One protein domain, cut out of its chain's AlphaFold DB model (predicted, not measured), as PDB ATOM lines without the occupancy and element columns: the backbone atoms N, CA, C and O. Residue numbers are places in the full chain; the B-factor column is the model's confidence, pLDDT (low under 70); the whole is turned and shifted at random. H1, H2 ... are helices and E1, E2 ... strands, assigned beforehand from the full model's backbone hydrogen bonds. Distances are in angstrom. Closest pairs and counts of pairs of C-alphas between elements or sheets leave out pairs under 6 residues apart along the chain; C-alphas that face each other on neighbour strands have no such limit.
ATOM      1  N   PRO A 219       6.252  -1.331  70.558       66.31
ATOM      2  CA  PRO A 219       7.312  -0.517  69.987       66.31
ATOM      3  C   PRO A 219       6.774   0.903  69.771       66.31
ATOM      4  O   PRO A 219       6.026   1.149  68.831       66.31
ATOM      5  N   LEU A 220       7.170   1.851  70.625       73.19
ATOM      6  CA  LEU A 220       6.792   3.264  70.479       73.19
ATOM      7  C   LEU A 220       7.294   3.877  69.163       73.19
ATOM      8  O   LEU A 220       6.771   4.896  68.728       73.19
ATOM      9  N   GLY A 221       8.283   3.246  68.524       83.06
ATOM     10  CA  GLY A 221       8.938   3.773  67.333       83.06
ATOM     11  C   GLY A 221       9.834   4.962  67.654       83.06
ATOM     12  O   GLY A 221       9.893   5.898  66.877       83.06
ATOM     13  N   LEU A 222      10.510   4.951  68.802       84.00
ATOM     14  CA  LEU A 222      11.468   5.987  69.180       84.00
ATOM     15  C   LEU A 222      12.880   5.412  69.160       84.00
ATOM     16  O   LEU A 222      13.128   4.356  69.748       84.00
ATOM     17  N   ASN A 223      13.803   6.126  68.523       84.88
ATOM     18  CA  ASN A 223      15.228   5.927  68.729       84.88
ATOM     19  C   ASN A 223      15.698   6.907  69.810       84.88
ATOM     20  O   ASN A 223      15.567   8.121  69.652       84.88
ATOM     21  N   LEU A 224      16.188   6.381  70.932       84.88
ATOM     22  CA  LEU A 224      16.521   7.167  72.118       84.88
ATOM     23  C   LEU A 224      18.005   7.040  72.440       84.88
ATOM     24  O   LEU A 224      18.512   5.926  72.568       84.88
ATOM     25  N   THR A 225      18.654   8.169  72.715       85.31
ATOM     26  CA  THR A 225      20.021   8.198  73.247       85.31
ATOM     27  C   THR A 225      20.047   8.817  74.629       85.31
ATOM     28  O   THR A 225      19.623   9.956  74.843       85.31
ATOM     29  N   LYS A 226      20.590   8.072  75.594       85.50
ATOM     30  CA  LYS A 226      20.792   8.566  76.956       85.50
ATOM     31  C   LYS A 226      21.979   9.524  76.995       85.50
ATOM     32  O   LYS A 226      23.103   9.160  76.650       85.50
ATOM     33  N   ARG A 227      21.763  10.741  77.490       85.88
ATOM     34  CA  ARG A 227      22.838  11.708  77.721       85.88
ATOM     35  C   ARG A 227      23.586  11.344  78.997       85.88
ATOM     36  O   ARG A 227      23.021  11.297  80.085       85.88
ATOM     37  N   THR A 228      24.881  11.082  78.870       86.88
ATOM     38  CA  THR A 228      25.740  10.674  79.994       86.88
ATOM     39  C   THR A 228      26.510  11.833  80.622       86.88
ATOM     40  O   THR A 228      27.116  11.651  81.674       86.88
ATOM     41  N   ARG A 229      26.509  13.019  79.997       87.19
ATOM     42  CA  ARG A 229      27.263  14.205  80.433       87.19
ATOM     43  C   ARG A 229      26.495  15.494  80.118       87.19
ATOM     44  O   ARG A 229      25.687  15.514  79.190       87.19
ATOM     45  N   GLY A 230      26.812  16.569  80.842       93.00
ATOM     46  CA  GLY A 230      26.261  17.915  80.632       93.00
ATOM     47  C   GLY A 230      24.978  18.197  81.420       93.00
ATOM     48  O   GLY A 230      24.565  17.396  82.251       93.00
ATOM     49  N   ALA A 231      24.334  19.337  81.141       88.62
ATOM     50  CA  ALA A 231      23.135  19.803  81.856       88.62
ATOM     51  C   ALA A 231      21.924  18.852  81.751       88.62
ATOM     52  O   ALA A 231      21.016  18.913  82.570       88.62
ATOM     53  N   LEU A 232      21.926  17.965  80.753       86.00
ATOM     54  CA  LEU A 232      20.882  16.966  80.516       86.00
ATOM     55  C   LEU A 232      21.329  15.546  80.907       86.00
ATOM     56  O   LEU A 232      20.800  14.569  80.382       86.00
ATOM     57  N   GLN A 233      22.335  15.402  81.777       86.56
ATOM     58  CA  GLN A 233      22.798  14.090  82.230       86.56
ATOM     59  C   GLN A 233      21.641  13.273  82.825       86.56
ATOM     60  O   GLN A 233      20.930  13.726  83.716       86.56
ATOM     61  N   GLY A 234      21.472  12.046  82.333       73.88
ATOM     62  CA  GLY A 234      20.411  11.130  82.745       73.88
ATOM     63  C   GLY A 234      19.155  11.185  81.875       73.88
ATOM     64  O   GLY A 234      18.428  10.194  81.851       73.88
ATOM     65  N   ALA A 235      18.941  12.262  81.116       79.44
ATOM     66  CA  ALA A 235      17.809  12.377  80.204       79.44
ATOM     67  C   ALA A 235      18.010  11.544  78.927       79.44
ATOM     68  O   ALA A 235      19.140  11.253  78.514       79.44
ATOM     69  N   PHE A 236      16.902  11.193  78.282       82.81
ATOM     70  CA  PHE A 236      16.894  10.554  76.971       82.81
ATOM     71  C   PHE A 236      16.538  11.590  75.914       82.81
ATOM     72  O   PHE A 236      15.569  12.323  76.075       82.81
ATOM     73  N   VAL A 237      17.318  11.662  74.842       88.25
ATOM     74  CA  VAL A 237      17.013  12.515  73.690       88.25
ATOM     75  C   VAL A 237      16.445  11.647  72.584       88.25
ATOM     76  O   VAL A 237      16.996  10.582  72.296       88.25
ATOM     77  N   VAL A 238      15.352  12.104  71.983       92.00
ATOM     78  CA  VAL A 238      14.756  11.475  70.808       92.00
ATOM     79  C   VAL A 238      15.644  11.775  69.607       92.00
ATOM     80  O   VAL A 238      15.693  12.901  69.123       92.00
ATOM     81  N   GLU A 239      16.391  10.779  69.144       92.12
ATOM     82  CA  GLU A 239      17.235  10.915  67.956       92.12
ATOM     83  C   GLU A 239      16.449  10.761  66.670       92.12
ATOM     84  O   GLU A 239      16.811  11.377  65.674       92.12
ATOM     85  N   ASP A 240      15.417   9.923  66.679       91.88
ATOM     86  CA  ASP A 240      14.592   9.657  65.509       91.88
ATOM     87  C   ASP A 240      13.222   9.108  65.927       91.88
ATOM     88  O   ASP A 240      13.092   8.443  66.964       91.88
ATOM     89  N   VAL A 241      12.213   9.372  65.101       89.25
ATOM     90  CA  VAL A 241      10.852   8.847  65.243       89.25
ATOM     91  C   VAL A 241      10.595   7.924  64.055       89.25
ATOM     92  O   VAL A 241      10.454   8.359  62.918       89.25
ATOM     93  N   LEU A 242      10.578   6.621  64.323       83.75
ATOM     94  CA  LEU A 242      10.483   5.573  63.316       83.75
ATOM     95  C   LEU A 242       9.081   5.507  62.704       83.75
ATOM     96  O   LEU A 242       8.077   5.444  63.422       83.75
ATOM     97  N   ALA A 243       9.046   5.390  61.376       83.06
ATOM     98  CA  ALA A 243       7.812   5.246  60.619       83.06
ATOM     99  C   ALA A 243       6.996   4.006  61.037       83.06
ATOM    100  O   ALA A 243       7.535   2.911  61.231       83.06
ATOM    101  N   GLY A 244       5.682   4.177  61.157       79.31
ATOM    102  CA  GLY A 244       4.721   3.174  61.614       79.31
ATOM    103  C   GLY A 244       4.676   2.968  63.132       79.31
ATOM    104  O   GLY A 244       3.940   2.094  63.597       79.31
ATOM    105  N   GLY A 245       5.454   3.727  63.912       77.94
ATOM    106  CA  GLY A 245       5.435   3.690  65.374       77.94
ATOM    107  C   GLY A 245       4.305   4.517  65.994       77.94
ATOM    108  O   GLY A 245       3.806   5.469  65.397       77.94
ATOM    109  N   SER A 246       3.923   4.197  67.235       78.62
ATOM    110  CA  SER A 246       2.900   4.962  67.970       78.62
ATOM    111  C   SER A 246       3.275   6.433  68.173       78.62
ATOM    112  O   SER A 246       2.390   7.283  68.195       78.62
ATOM    113  N   ALA A 247       4.568   6.742  68.307       82.31
ATOM    114  CA  ALA A 247       5.042   8.115  68.439       82.31
ATOM    115  C   ALA A 247       4.850   8.930  67.149       82.31
ATOM    116  O   ALA A 247       4.408  10.074  67.231       82.31
ATOM    117  N   GLU A 248       5.097   8.334  65.975       86.50
ATOM    118  CA  GLU A 248       4.837   8.981  64.681       86.50
ATOM    119  C   GLU A 248       3.336   9.231  64.497       86.50
ATOM    120  O   GLU A 248       2.926  10.350  64.200       86.50
ATOM    121  N   ALA A 249       2.506   8.212  64.749       78.00
ATOM    122  CA  ALA A 249       1.053   8.319  64.617       78.00
ATOM    123  C   ALA A 249       0.450   9.380  65.553       78.00
ATOM    124  O   ALA A 249      -0.544  10.018  65.211       78.00
ATOM    125  N   GLY A 250       1.047   9.568  66.735       83.25
ATOM    126  CA  GLY A 250       0.644  10.604  67.678       83.25
ATOM    127  C   GLY A 250       1.078  12.013  67.267       83.25
ATOM    128  O   GLY A 250       0.410  12.972  67.641       83.25
ATOM    129  N   GLY A 251       2.190  12.155  66.535       88.62
ATOM    130  CA  GLY A 251       2.711  13.436  66.036       88.62
ATOM    131  C   GLY A 251       3.121  14.455  67.112       88.62
ATOM    132  O   GLY A 251       3.439  15.593  66.785       88.62
ATOM    133  N   GLN A 252       3.086  14.075  68.392       89.81
ATOM    134  CA  GLN A 252       3.387  14.957  69.527       89.81
ATOM    135  C   GLN A 252       4.863  14.949  69.922       89.81
ATOM    136  O   GLN A 252       5.317  15.895  70.555       89.81
ATOM    137  N   ILE A 253       5.579  13.871  69.593       87.56
ATOM    138  CA  ILE A 253       6.992  13.697  69.923       87.56
ATOM    139  C   ILE A 253       7.794  13.940  68.652       87.56
ATOM    140  O   ILE A 253       7.540  13.301  67.630       87.56
ATOM    141  N   LEU A 254       8.762  14.845  68.728       91.94
ATOM    142  CA  LEU A 254       9.620  15.231  67.619       91.94
ATOM    143  C   LEU A 254      11.071  14.814  67.867       91.94
ATOM    144  O   LEU A 254      11.523  14.616  68.998       91.94
ATOM    145  N   GLN A 255      11.827  14.703  66.777       95.06
ATOM    146  CA  GLN A 255      13.276  14.560  66.849       95.06
ATOM    147  C   GLN A 255      13.882  15.759  67.597       95.06
ATOM    148  O   GLN A 255      13.614  16.913  67.270       95.06
ATOM    149  N   GLY A 256      14.734  15.473  68.579       93.75
ATOM    150  CA  GLY A 256      15.373  16.460  69.446       93.75
ATOM    151  C   GLY A 256      14.696  16.640  70.805       93.75
ATOM    152  O   GLY A 256      15.320  17.216  71.699       93.75
ATOM    153  N   ASP A 257      13.485  16.108  70.997       93.69
ATOM    154  CA  ASP A 257      12.791  16.180  72.283       93.69
ATOM    155  C   ASP A 257      13.575  15.477  73.396       93.69
ATOM    156  O   ASP A 257      14.289  14.491  73.181       93.69
ATOM    157  N   VAL A 258      13.422  15.992  74.618       88.31
ATOM    158  CA  VAL A 258      14.109  15.490  75.810       88.31
ATOM    159  C   VAL A 258      13.097  14.842  76.751       88.31
ATOM    160  O   VAL A 258      12.210  15.496  77.294       88.31
ATOM    161  N   LEU A 259      13.261  13.543  76.981       83.56
ATOM    162  CA  LEU A 259      12.456  12.753  77.900       83.56
ATOM    163  C   LEU A 259      13.180  12.645  79.247       83.56
ATOM    164  O   LEU A 259      14.259  12.053  79.358       83.56
ATOM    165  N   HIS A 260      12.569  13.215  80.284       66.06
ATOM    166  CA  HIS A 260      13.126  13.237  81.640       66.06
ATOM    167  C   HIS A 260      12.927  11.924  82.407       66.06
ATOM    168  O   HIS A 260      13.704  11.623  83.309       66.06
ATOM    169  N   ALA A 261      11.911  11.135  82.050       61.97
ATOM    170  CA  ALA A 261      11.612   9.865  82.701       61.97
ATOM    171  C   ALA A 261      11.091   8.844  81.683       61.97
ATOM    172  O   ALA A 261      10.167   9.120  80.922       61.97
ATOM    173  N   VAL A 262      11.688   7.652  81.695       62.50
ATOM    174  CA  VAL A 262      11.270   6.499  80.891       62.50
ATOM    175  C   VAL A 262      10.991   5.362  81.868       62.50
ATOM    176  O   VAL A 262      11.901   4.900  82.550       62.50
ATOM    177  N   SER A 263       9.727   4.945  81.971       48.84
ATOM    178  CA  SER A 263       9.237   4.083  83.061       48.84
ATOM    179  C   SER A 263       9.879   2.693  83.104       48.84
ATOM    180  O   SER A 263      10.005   2.114  84.177       48.84
ATOM    181  N   ALA A 264      10.278   2.143  81.956       55.25
ATOM    182  CA  ALA A 264      11.049   0.906  81.872       55.25
ATOM    183  C   ALA A 264      11.689   0.781  80.488       55.25
ATOM    184  O   ALA A 264      10.980   0.803  79.482       55.25
ATOM    185  N   VAL A 265      13.005   0.585  80.435       50.41
ATOM    186  CA  VAL A 265      13.729   0.241  79.207       50.41
ATOM    187  C   VAL A 265      14.118  -1.225  79.310       50.41
ATOM    188  O   VAL A 265      14.934  -1.578  80.150       50.41
ATOM    189  N   ASN A 266      13.505  -2.085  78.495       55.50
ATOM    190  CA  ASN A 266      13.913  -3.480  78.397       55.50
ATOM    191  C   ASN A 266      14.781  -3.631  77.146       55.50
ATOM    192  O   ASN A 266      14.279  -3.592  76.017       55.50
ATOM    193  N   ASP A 267      16.087  -3.729  77.356       48.16
ATOM    194  CA  ASP A 267      17.024  -4.142  76.323       48.16
ATOM    195  C   ASP A 267      16.926  -5.670  76.247       48.16
ATOM    196  O   ASP A 267      17.130  -6.360  77.244       48.16
ATOM    197  N   GLY A 268      16.520  -6.219  75.100       44.84
ATOM    198  CA  GLY A 268      16.162  -7.638  74.936       44.84
ATOM    199  C   GLY A 268      17.282  -8.649  75.236       44.84
ATOM    200  O   GLY A 268      17.096  -9.844  75.021       44.84
ATOM    201  N   THR A 269      18.430  -8.177  75.714       46.62
ATOM    202  CA  THR A 269      19.628  -8.914  76.113       46.62
ATOM    203  C   THR A 269      19.652  -9.315  77.597       46.62
ATOM    204  O   THR A 269      20.433 -10.189  77.968       46.62
ATOM    205  N   THR A 270      18.790  -8.759  78.458       46.16
ATOM    206  CA  THR A 270      18.820  -8.998  79.919       46.16
ATOM    207  C   THR A 270      17.680  -9.911  80.398       46.16
ATOM    208  O   THR A 270      16.717  -9.487  81.029       46.16
ATOM    209  N   ASN A 287      21.366  -2.228  70.518       38.06
ATOM    210  CA  ASN A 287      20.138  -2.652  69.814       38.06
ATOM    211  C   ASN A 287      18.768  -2.703  70.531       38.06
ATOM    212  O   ASN A 287      18.424  -3.638  71.240       38.06
ATOM    213  N   ARG A 288      17.896  -1.794  70.056       41.91
ATOM    214  CA  ARG A 288      16.418  -1.810  70.087       41.91
ATOM    215  C   ARG A 288      15.798  -1.880  71.484       41.91
ATOM    216  O   ARG A 288      15.401  -2.934  71.973       41.91
ATOM    217  N   TYR A 289      15.585  -0.698  72.046       40.81
ATOM    218  CA  TYR A 289      14.842  -0.503  73.282       40.81
ATOM    219  C   TYR A 289      13.362  -0.871  73.113       40.81
ATOM    220  O   TYR A 289      12.662  -0.325  72.258       40.81
ATOM    221  N   LYS A 290      12.865  -1.792  73.948       39.41
ATOM    222  CA  LYS A 290      11.427  -2.007  74.139       39.41
ATOM    223  C   LYS A 290      10.995  -1.290  75.411       39.41
ATOM    224  O   LYS A 290      11.467  -1.618  76.498       39.41
ATOM    225  N   GLN A 291      10.090  -0.327  75.283       42.12
ATOM    226  CA  GLN A 291       9.467   0.307  76.439       42.12
ATOM    227  C   GLN A 291       8.206  -0.469  76.825       42.12
ATOM    228  O   GLN A 291       7.417  -0.867  75.969       42.12
ATOM    229  N   ASN A 292       8.038  -0.728  78.119       39.28
ATOM    230  CA  ASN A 292       6.843  -1.394  78.627       39.28
ATOM    231  C   ASN A 292       5.813  -0.343  79.022       39.28
ATOM    232  O   ASN A 292       6.099   0.490  79.882       39.28
TER     233      ASN A 292
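AT A GLANCE: This is residues 219 to 270 and 287 to 292 of the 335 residues of the protein "Hypothetical protein" of Polarella glacialis (UniProt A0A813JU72). With little regular structure, this is a two-stranded hairpin, E1 and E2, with short helix H1 near the end of E2, a loop folding back to E2, and a separate small pair, E3 and E4, on the E1 side. The 58 printed residues, 22 in named elements, run E1, E2, H1, E3, E4: mixed class, two antiparallel sheets. The whole is compact, radius of gyration of the C-alphas 11.4 A, spanning 32 by 28 by 18 A.

HOW THE PARTS SIT: Look first at E1, residues 222 to 226, and E2, residues 236 to 241, a hairpin: N 223 and O 240 are 2.9 A apart. Residues 258 to 259 pair antiparallel with 236 to 237. In H1, residues 246 to 250, the O i to N i+4 pair is within hydrogen-bond range; its closest C-alphas to E2 are Glu 248 and Val 241, 6.0 A. E3, residues 265 to 267, is the antiparallel neighbour of E4, residues 289 to 291: N 266 and O 290, 2.9 A. E3 is apart from E1.

IN THESE COORDINATES: Find C-alpha 222 at (11.468, 5.987, 69.180); E1 runs 12.4 A, E2 13.3 A. E4 ends at C-alpha 291, (9.467, 0.307, 76.439).

THE WHOLE: Residues 271 to 286 are cut out, C-alphas 270 and 287 standing 12.0 A apart. H1 to E3 is a long link. Residues 219, 260 to 270 and 287 to 292 have pLDDT under 70.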